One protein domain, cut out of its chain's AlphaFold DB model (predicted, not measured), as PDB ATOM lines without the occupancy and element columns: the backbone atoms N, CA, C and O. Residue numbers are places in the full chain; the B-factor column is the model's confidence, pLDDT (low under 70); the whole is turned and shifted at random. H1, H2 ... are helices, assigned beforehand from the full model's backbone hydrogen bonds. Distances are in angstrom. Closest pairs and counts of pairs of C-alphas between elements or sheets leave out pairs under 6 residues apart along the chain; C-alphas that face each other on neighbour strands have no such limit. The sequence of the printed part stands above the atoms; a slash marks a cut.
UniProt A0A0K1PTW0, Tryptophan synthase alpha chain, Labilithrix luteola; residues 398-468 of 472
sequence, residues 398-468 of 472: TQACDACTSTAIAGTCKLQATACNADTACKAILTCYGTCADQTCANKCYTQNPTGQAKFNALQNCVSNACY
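AT A GLANCE: This is residues 398 to 468 of the 472 residues of the protein "Tryptophan synthase alpha chain" of Labilithrix luteola (UniProt A0A0K1PTW0). Four shorter helices trace a U: H1 is one side, H2 the base, and the hairpin of H3 and H4 the other side. The longest helix, H5, runs back across the U, packing on H3, H2 and H1. The printed part has 71 residues with five named helices, H1 to H5 in order: all helix, compact, radius of gyration of the C-alphas 11.8 A, spans 28 by 25 by 16 A.

HOW THE PARTS SIT: H1, residues 398 to 410, touches H5, residues 450 to 468, at a steep tilt of 64 degrees; the closest C-alphas, Cys 404 and Cys 467, are 5.9 A apart. H2, residues 414 to 421, touches H5 at a shallow tilt of 30 degrees, closest C-alphas Gln 416 and Leu 459, 5.0 A. H3, residues 424 to 433, touches H5 residues 450 to 456 alone, closest C-alphas Cys 426 and Gly 452, 3.9 A. H3 and H4, residues 439 to 447, form a hairpin at 7 degrees, closest C-alphas Tyr 433 and Ala 442, 5.5 A. Every O i to N i+4 pair is within hydrogen-bond range in H1 to H4, 13 of 15 in H5.

IN THESE COORDINATES: H1 begins at C-alpha 398 (-24.247, -15.066, 16.878); H5, 26.1 A long, ends at C-alpha 468 (-24.539, -23.561, 8.287).

THE WHOLE: The printed part has no cut, its links are tight, and no printed residue is under pLDDT 70.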
ATOM      1  N   THR A 398     -23.390 -14.472  15.840       83.81
ATOM      2  CA  THR A 398     -24.247 -15.066  16.878       83.81
ATOM      3  C   THR A 398     -25.716 -14.701  16.675       83.81
ATOM      4  O   THR A 398     -26.561 -15.584  16.620       83.81
ATOM      5  N   GLN A 399     -26.024 -13.418  16.463       83.56
ATOM      6  CA  GLN A 399     -27.396 -12.962  16.246       83.56
ATOM      7  C   GLN A 399     -28.002 -13.524  14.947       83.56
ATOM      8  O   GLN A 399     -29.174 -13.902  14.935       83.56
ATOM      9  N   ALA A 400     -27.220 -13.615  13.865       81.25
ATOM     10  CA  ALA A 400     -27.655 -14.263  12.623       81.25
ATOM     11  C   ALA A 400     -27.955 -15.757  12.834       81.25
ATOM     12  O   ALA A 400     -28.981 -16.265  12.372       81.25
ATOM     13  N   CYS A 401     -27.080 -16.448  13.570       84.25
ATOM     14  CA  CYS A 401     -27.227 -17.862  13.892       84.25
ATOM     15  C   CYS A 401     -28.469 -18.134  14.755       84.25
ATOM     16  O   CYS A 401     -29.244 -19.047  14.453       84.25
ATOM     17  N   ASP A 402     -28.715 -17.306  15.772       85.50
ATOM     18  CA  ASP A 402     -29.876 -17.426  16.660       85.50
ATOM     19  C   ASP A 402     -31.194 -17.206  15.899       85.50
ATOM     20  O   ASP A 402     -32.138 -17.997  16.021       85.50
ATOM     21  N   ALA A 403     -31.249 -16.177  15.044       85.25
ATOM     22  CA  ALA A 403     -32.419 -15.883  14.214       85.25
ATOM     23  C   ALA A 403     -32.719 -17.013  13.209       85.25
ATOM     24  O   ALA A 403     -33.877 -17.423  13.050       85.25
ATOM     25  N   CYS A 404     -31.680 -17.558  12.564       86.31
ATOM     26  CA  CYS A 404     -31.826 -18.708  11.675       86.31
ATOM     27  C   CYS A 404     -32.330 -19.938  12.437       86.31
ATOM     28  O   CYS A 404     -33.281 -20.583  12.000       86.31
ATOM     29  N   THR A 405     -31.744 -20.228  13.602       89.19
ATOM     30  CA  THR A 405     -32.102 -21.389  14.426       89.19
ATOM     31  C   THR A 405     -33.570 -21.349  14.839       89.19
ATOM     32  O   THR A 405     -34.281 -22.346  14.688       89.19
ATOM     33  N   SER A 406     -34.063 -20.187  15.282       89.00
ATOM     34  CA  SER A 406     -35.476 -19.998  15.633       89.00
ATOM     35  C   SER A 406     -36.408 -20.266  14.443       89.00
ATOM     36  O   SER A 406     -37.370 -21.033  14.551       89.00
ATOM     37  N   THR A 407     -36.070 -19.717  13.272       90.38
ATOM     38  CA  THR A 407     -36.852 -19.890  12.036       90.38
ATOM     39  C   THR A 407     -36.830 -21.339  11.543       90.38
ATOM     40  O   THR A 407     -37.869 -21.885  11.167       90.38
ATOM     41  N   ALA A 408     -35.670 -22.000  11.586       92.00
ATOM     42  CA  ALA A 408     -35.512 -23.392  11.180       92.00
ATOM     43  C   ALA A 408     -36.334 -24.328  12.076       92.00
ATOM     44  O   ALA A 408     -37.059 -25.180  11.567       92.00
ATOM     45  N   ILE A 409     -36.295 -24.142  13.399       93.44
ATOM     46  CA  ILE A 409     -37.086 -24.934  14.356       93.44
ATOM     47  C   ILE A 409     -38.595 -24.743  14.135       93.44
ATOM     48  O   ILE A 409     -39.355 -25.706  14.242       93.44
ATOM     49  N   ALA A 410     -39.034 -23.530  13.790       91.19
ATOM     50  CA  ALA A 410     -40.436 -23.244  13.483       91.19
ATOM     51  C   ALA A 410     -40.883 -23.755  12.095       91.19
ATOM     52  O   ALA A 410     -42.073 -24.003  11.890       91.19
ATOM     53  N   GLY A 411     -39.942 -23.926  11.159       94.06
ATOM     54  CA  GLY A 411     -40.186 -24.284   9.760       94.06
ATOM     55  C   GLY A 411     -39.541 -25.608   9.347       94.06
ATOM     56  O   GLY A 411     -40.068 -26.686   9.626       94.06
ATOM     57  N   THR A 412     -38.416 -25.536   8.635       94.69
ATOM     58  CA  THR A 412     -37.754 -26.673   7.964       94.69
ATOM     59  C   THR A 412     -37.348 -27.824   8.892       94.69
ATOM     60  O   THR A 412     -37.382 -28.976   8.470       94.69
ATOM     61  N   CYS A 413     -37.028 -27.544  10.156       96.19
ATOM     62  CA  CYS A 413     -36.659 -28.523  11.186       96.19
ATOM     63  C   CYS A 413     -37.785 -28.815  12.190       96.19
ATOM     64  O   CYS A 413     -37.555 -29.448  13.227       96.19
ATOM     65  N   LYS A 414     -39.020 -28.387  11.894       96.88
ATOM     66  CA  LYS A 414     -40.176 -28.531  12.790       96.88
ATOM     67  C   LYS A 414     -40.474 -29.978  13.168       96.88
ATOM     68  O   LYS A 414     -40.870 -30.238  14.305       96.88
ATOM     69  N   LEU A 415     -40.289 -30.931  12.252       96.81
ATOM     70  CA  LEU A 415     -40.549 -32.351  12.522       96.81
ATOM     71  C   LEU A 415     -39.595 -32.901  13.588       96.81
ATOM     72  O   LEU A 415     -40.032 -33.511  14.562       96.81
ATOM     73  N   GLN A 416     -38.301 -32.627  13.439       97.12
ATOM     74  CA  GLN A 416     -37.250 -33.034  14.366       97.12
ATOM     75  C   GLN A 416     -37.421 -32.323  15.712       97.12
ATOM     76  O   GLN A 416     -37.300 -32.954  16.764       97.12
ATOM     77  N   ALA A 417     -37.785 -31.038  15.686       95.19
ATOM     78  CA  ALA A 417     -38.071 -30.263  16.887       95.19
ATOM     79  C   ALA A 417     -39.271 -30.828  17.657       95.19
ATOM     80  O   ALA A 417     -39.202 -31.018  18.870       95.19
ATOM     81  N   THR A 418     -40.354 -31.169  16.955       96.50
ATOM     82  CA  THR A 418     -41.553 -31.778  17.553       96.50
ATOM     83  C   THR A 418     -41.239 -33.156  18.133       96.50
ATOM     84  O   THR A 418     -41.616 -33.445  19.267       96.50
ATOM     85  N   ALA A 419     -40.497 -33.986  17.394       96.19
ATOM     86  CA  ALA A 419     -40.099 -35.317  17.843       96.19
ATOM     87  C   ALA A 419     -39.223 -35.272  19.104       96.19
ATOM     88  O   ALA A 419     -39.407 -36.100  19.997       96.19
ATOM     89  N   CYS A 420     -38.301 -34.308  19.194       96.06
ATOM     90  CA  CYS A 420     -37.486 -34.101  20.388       96.06
ATOM     91  C   CYS A 420     -38.312 -33.547  21.560       96.06
ATOM     92  O   CYS A 420     -38.201 -34.047  22.673       96.06
ATOM     93  N   ASN A 421     -39.198 -32.575  21.322       94.88
ATOM     94  CA  ASN A 421     -40.042 -31.997  22.374       94.88
ATOM     95  C   ASN A 421     -41.058 -32.989  22.964       94.88
ATOM     96  O   ASN A 421     -41.431 -32.853  24.129       94.88
ATOM     97  N   ALA A 422     -41.497 -33.977  22.177       96.25
ATOM     98  CA  ALA A 422     -42.367 -35.062  22.629       96.25
ATOM     99  C   ALA A 422     -41.619 -36.161  23.412       96.25
ATOM    100  O   ALA A 422     -42.251 -37.025  24.014       96.25
ATOM    101  N   ASP A 423     -40.285 -36.152  23.400       97.44
ATOM    102  CA  ASP A 423     -39.440 -37.131  24.073       97.44
ATOM    103  C   ASP A 423     -38.853 -36.548  25.362       97.44
ATOM    104  O   ASP A 423     -38.073 -35.596  25.327       97.44
ATOM    105  N   THR A 424     -39.214 -37.118  26.514       96.75
ATOM    106  CA  THR A 424     -38.812 -36.586  27.825       96.75
ATOM    107  C   THR A 424     -37.293 -36.487  27.981       96.75
ATOM    108  O   THR A 424     -36.804 -35.494  28.518       96.75
ATOM    109  N   ALA A 425     -36.538 -37.471  27.477       95.81
ATOM    110  CA  ALA A 425     -35.082 -37.478  27.572       95.81
ATOM    111  C   ALA A 425     -34.451 -36.449  26.621       95.81
ATOM    112  O   ALA A 425     -33.545 -35.723  27.017       95.81
ATOM    113  N   CYS A 426     -34.958 -36.312  25.393       96.44
ATOM    114  CA  CYS A 426     -34.469 -35.304  24.445       96.44
ATOM    115  C   CYS A 426     -34.760 -33.872  24.917       96.44
ATOM    116  O   CYS A 426     -33.886 -33.003  24.889       96.44
ATOM    117  N   LYS A 427     -35.972 -33.634  25.429       95.19
ATOM    118  CA  LYS A 427     -36.367 -32.349  26.014       95.19
ATOM    119  C   LYS A 427     -35.521 -31.989  27.241       95.19
ATOM    120  O   LYS A 427     -35.183 -30.817  27.423       95.19
ATOM    121  N   ALA A 428     -35.146 -32.979  28.056       94.88
ATOM    122  CA  ALA A 428     -34.224 -32.787  29.175       94.88
ATOM    123  C   ALA A 428     -32.823 -32.363  28.699       94.88
ATOM    124  O   ALA A 428     -32.252 -31.439  29.278       94.88
ATOM    125  N   ILE A 429     -32.311 -32.946  27.603       94.69
ATOM    126  CA  ILE A 429     -31.051 -32.498  26.977       94.69
ATOM    127  C   ILE A 429     -31.165 -31.030  26.548       94.69
ATOM    128  O   ILE A 429     -30.324 -30.234  26.953       94.69
ATOM    129  N   LEU A 430     -32.206 -30.650  25.792       90.81
ATOM    130  CA  LEU A 430     -32.391 -29.268  25.313       90.81
ATOM    131  C   LEU A 430     -32.461 -28.246  26.455       90.81
ATOM    132  O   LEU A 430     -31.802 -27.211  26.401       90.81
ATOM    133  N   THR A 431     -33.237 -28.557  27.497       92.88
ATOM    134  CA  THR A 431     -33.407 -27.669  28.659       92.88
ATOM    135  C   THR A 431     -32.083 -27.479  29.403       92.88
ATOM    136  O   THR A 431     -31.731 -26.361  29.760       92.88
ATOM    137  N   CYS A 432     -31.325 -28.564  29.592       93.12
ATOM    138  CA  CYS A 432     -30.019 -28.536  30.246       93.12
ATOM    139  C   CYS A 432     -28.988 -27.756  29.411       93.12
ATOM    140  O   CYS A 432     -28.310 -26.873  29.937       93.12
ATOM    141  N   TYR A 433     -28.941 -27.995  28.095       88.94
ATOM    142  CA  TYR A 433     -28.060 -27.283  27.162       88.94
ATOM    143  C   TYR A 433     -28.258 -25.764  27.196       88.94
ATOM    144  O   TYR A 433     -27.273 -25.033  27.208       88.94
ATOM    145  N   GLY A 434     -29.505 -25.285  27.266       83.88
ATOM    146  CA  GLY A 434     -29.814 -23.849  27.318       83.88
ATOM    147  C   GLY A 434     -29.283 -23.119  28.560       83.88
ATOM    148  O   GLY A 434     -29.288 -21.893  28.591       83.88
ATOM    149  N   THR A 435     -28.813 -23.855  29.573       89.19
ATOM    150  CA  THR A 435     -28.226 -23.299  30.806       89.19
ATOM    151  C   THR A 435     -26.701 -23.431  30.873       89.19
ATOM    152  O   THR A 435     -26.084 -22.970  31.832       89.19
ATOM    153  N   CYS A 436     -26.077 -24.061  29.873       89.44
ATOM    154  CA  CYS A 436     -24.649 -24.353  29.887       89.44
ATOM    155  C   CYS A 436     -23.794 -23.180  29.401       89.44
ATOM    156  O   CYS A 436     -24.051 -22.604  28.349       89.44
ATOM    157  N   ALA A 437     -22.719 -22.891  30.137       84.75
ATOM    158  CA  ALA A 437     -21.727 -21.875  29.775       84.75
ATOM    159  C   ALA A 437     -20.536 -22.431  28.965       84.75
ATOM    160  O   ALA A 437     -19.770 -21.658  28.397       84.75
ATOM    161  N   ASP A 438     -20.356 -23.758  28.925       88.62
ATOM    162  CA  ASP A 438     -19.233 -24.407  28.243       88.62
ATOM    163  C   ASP A 438     -19.567 -25.817  27.714       88.62
ATOM    164  O   ASP A 438     -20.613 -26.409  28.004       88.62
ATOM    165  N   GLN A 439     -18.626 -26.378  26.946       88.62
ATOM    166  CA  GLN A 439     -18.744 -27.706  26.341       88.62
ATOM    167  C   GLN A 439     -18.732 -28.848  27.373       88.62
ATOM    168  O   GLN A 439     -19.295 -29.915  27.123       88.62
ATOM    169  N   THR A 440     -18.120 -28.655  28.545       94.25
ATOM    170  CA  THR A 440     -18.082 -29.679  29.603       94.25
ATOM    171  C   THR A 440     -19.470 -29.868  30.208       94.25
ATOM    172  O   THR A 440     -19.900 -31.002  30.432       94.25
ATOM    173  N   CYS A 441     -20.190 -28.769  30.430       93.75
ATOM    174  CA  CYS A 441     -21.592 -28.774  30.830       93.75
ATOM    175  C   CYS A 441     -22.470 -29.433  29.760       93.75
ATOM    176  O   CYS A 441     -23.207 -30.372  30.070       93.75
ATOM    177  N   ALA A 442     -22.316 -29.029  28.495       89.75
ATOM    178  CA  ALA A 442     -23.071 -29.594  27.377       89.75
ATOM    179  C   ALA A 442     -22.889 -31.123  27.272       89.75
ATOM    180  O   ALA A 442     -23.862 -31.879  27.228       89.75
ATOM    181  N   ASN A 443     -21.646 -31.607  27.357       92.38
ATOM    182  CA  ASN A 443     -21.342 -33.040  27.313       92.38
ATOM    183  C   ASN A 443     -21.973 -33.811  28.493       92.38
ATOM    184  O   ASN A 443     -22.428 -34.946  28.320       92.38
ATOM    185  N   LYS A 444     -22.052 -33.207  29.689       93.94
ATOM    186  CA  LYS A 444     -22.746 -33.806  30.844       93.94
ATOM    187  C   LYS A 444     -24.254 -33.890  30.608       93.94
ATOM    188  O   LYS A 444     -24.828 -34.956  30.813       93.94
ATOM    189  N   CYS A 445     -24.880 -32.823  30.110       92.69
ATOM    190  CA  CYS A 445     -26.304 -32.822  29.757       92.69
ATOM    191  C   CYS A 445     -26.651 -33.923  28.741       92.69
ATOM    192  O   CYS A 445     -27.654 -34.627  28.889       92.69
ATOM    193  N   TYR A 446     -25.791 -34.094  27.730       93.31
ATOM    194  CA  TYR A 446     -25.943 -35.104  26.683       93.31
ATOM    195  C   TYR A 446     -25.796 -36.538  27.219       93.31
ATOM    196  O   TYR A 446     -26.605 -37.412  26.905       93.31
ATOM    197  N   THR A 447     -24.787 -36.795  28.059       94.56
ATOM    198  CA  THR A 447     -24.498 -38.141  28.599       94.56
ATOM    199  C   THR A 447     -25.475 -38.593  29.689       94.56
ATOM    200  O   THR A 447     -25.699 -39.792  29.829       94.56
ATOM    201  N   GLN A 448     -26.112 -37.665  30.411       94.69
ATOM    202  CA  GLN A 448     -27.122 -37.974  31.436       94.69
ATOM    203  C   GLN A 448     -28.459 -38.485  30.872       94.69
ATOM    204  O   GLN A 448     -29.233 -39.090  31.609       94.69
ATOM    205  N   ASN A 449     -28.737 -38.277  29.580       93.19
ATOM    206  CA  ASN A 449     -30.025 -38.611  28.959       93.19
ATOM    207  C   ASN A 449     -29.843 -39.483  27.697       93.19
ATOM    208  O   ASN A 449     -30.213 -39.072  26.594       93.19
ATOM    209  N   PRO A 450     -29.281 -40.702  27.818       93.94
ATOM    210  CA  PRO A 450     -28.851 -41.509  26.672       93.94
ATOM    211  C   PRO A 450     -29.984 -41.875  25.703       93.94
ATOM    212  O   PRO A 450     -29.774 -41.937  24.495       93.94
ATOM    213  N   THR A 451     -31.206 -42.059  26.202       94.88
ATOM    214  CA  THR A 451     -32.375 -42.427  25.387       94.88
ATOM    215  C   THR A 451     -32.889 -41.291  24.493       94.88
ATOM    216  O   THR A 451     -33.561 -41.564  23.501       94.88
ATOM    217  N   GLY A 452     -32.538 -40.032  24.786       94.50
ATOM    218  CA  GLY A 452     -32.940 -38.855  24.005       94.50
ATOM    219  C   GLY A 452     -31.955 -38.452  22.901       94.50
ATOM    220  O   GLY A 452     -32.299 -37.663  22.019       94.50
ATOM    221  N   GLN A 453     -30.735 -39.000  22.921       95.31
ATOM    222  CA  GLN A 453     -29.615 -38.551  22.085       95.31
ATOM    223  C   GLN A 453     -29.886 -38.657  20.582       95.31
ATOM    224  O   GLN A 453     -29.544 -37.747  19.832       95.31
ATOM    225  N   ALA A 454     -30.536 -39.730  20.125       96.19
ATOM    226  CA  ALA A 454     -30.817 -39.922  18.701       96.19
ATOM    227  C   ALA A 454     -31.705 -38.803  18.130       96.19
ATOM    228  O   ALA A 454     -31.421 -38.256  17.064       96.19
ATOM    229  N   LYS A 455     -32.753 -38.416  18.869       96.25
ATOM    230  CA  LYS A 455     -33.658 -37.323  18.484       96.25
ATOM    231  C   LYS A 455     -32.986 -35.958  18.628       96.25
ATOM    232  O   LYS A 455     -33.204 -35.091  17.785       96.25
ATOM    233  N   PHE A 456     -32.135 -35.791  19.640       95.00
ATOM    234  CA  PHE A 456     -31.358 -34.570  19.834       95.00
ATOM    235  C   PHE A 456     -30.390 -34.349  18.666       95.00
ATOM    236  O   PHE A 456     -30.398 -33.285  18.055       95.00
ATOM    237  N   ASN A 457     -29.639 -35.381  18.277       95.00
ATOM    238  CA  ASN A 457     -28.718 -35.328  17.142       95.00
ATOM    239  C   ASN A 457     -29.454 -35.101  15.820       95.00
ATOM    240  O   ASN A 457     -28.975 -34.348  14.981       95.00
ATOM    241  N   ALA A 458     -30.635 -35.699  15.630       95.56
ATOM    242  CA  ALA A 458     -31.451 -35.447  14.443       95.56
ATOM    243  C   ALA A 458     -31.878 -33.971  14.334       95.56
ATOM    244  O   ALA A 458     -31.838 -33.401  13.242       95.56
ATOM    245  N   LEU A 459     -32.245 -33.339  15.455       94.50
ATOM    246  CA  LEU A 459     -32.559 -31.911  15.505       94.50
ATOM    247  C   LEU A 459     -31.315 -31.046  15.258       94.50
ATOM    248  O   LEU A 459     -31.360 -30.166  14.400       94.50
ATOM    249  N   GLN A 460     -30.206 -31.326  15.947       91.50
ATOM    250  CA  GLN A 460     -28.947 -30.587  15.786       91.50
ATOM    251  C   GLN A 460     -28.412 -30.671  14.355       91.50
ATOM    252  O   GLN A 460     -28.062 -29.651  13.771       91.50
ATOM    253  N   ASN A 461     -28.433 -31.856  13.742       93.56
ATOM    254  CA  ASN A 461     -28.016 -32.034  12.353       93.56
ATOM    255  C   ASN A 461     -28.925 -31.268  11.386       93.56
ATOM    256  O   ASN A 461     -28.434 -30.678  10.426       93.56
ATOM    257  N   CYS A 462     -30.240 -31.240  11.633       95.56
ATOM    258  CA  CYS A 462     -31.154 -30.453  10.811       95.56
ATOM    259  C   CYS A 462     -30.830 -28.955  10.890       95.56
ATOM    260  O   CYS A 462     -30.645 -28.319   9.854       95.56
ATOM    261  N   VAL A 463     -30.712 -28.409  12.105       91.81
ATOM    262  CA  VAL A 463     -30.420 -26.983  12.323       91.81
ATOM    263  C   VAL A 463     -29.040 -26.621  11.781       91.81
ATOM    264  O   VAL A 463     -28.917 -25.644  11.051       91.81
ATOM    265  N   SER A 464     -28.017 -27.433  12.059       89.38
ATOM    266  CA  SER A 464     -26.656 -27.210  11.564       89.38
ATOM    267  C   SER A 464     -26.601 -27.191  10.040       89.38
ATOM    268  O   SER A 464     -25.874 -26.381   9.481       89.38
ATOM    269  N   ASN A 465     -27.368 -28.045   9.358       89.75
ATOM    270  CA  ASN A 465     -27.433 -28.042   7.897       89.75
ATOM    271  C   ASN A 465     -28.242 -26.853   7.360       89.75
ATOM    272  O   ASN A 465     -27.851 -26.248   6.366       89.75
ATOM    273  N   ALA A 466     -29.348 -26.495   8.018       88.56
ATOM    274  CA  ALA A 466     -30.204 -25.383   7.607       88.56
ATOM    275  C   ALA A 466     -29.546 -24.007   7.817       88.56
ATOM    276  O   ALA A 466     -29.772 -23.093   7.028       88.56
ATOM    277  N   CYS A 467     -28.724 -23.868   8.860       88.12
ATOM    278  CA  CYS A 467     -28.144 -22.598   9.300       88.12
ATOM    279  C   CYS A 467     -26.622 -22.511   9.135       88.12
ATOM    280  O   CYS A 467     -26.023 -21.532   9.579       88.12
ATOM    281  N   TYR A 468     -25.994 -23.485   8.465       83.81
ATOM    282  CA  TYR A 468     -24.539 -23.561   8.287       83.81
ATOM    283  C   TYR A 468     -23.919 -22.232   7.827       83.81
ATOM    284  O   TYR A 468     -22.931 -21.776   8.391       83.81
TER     285      TYR A 468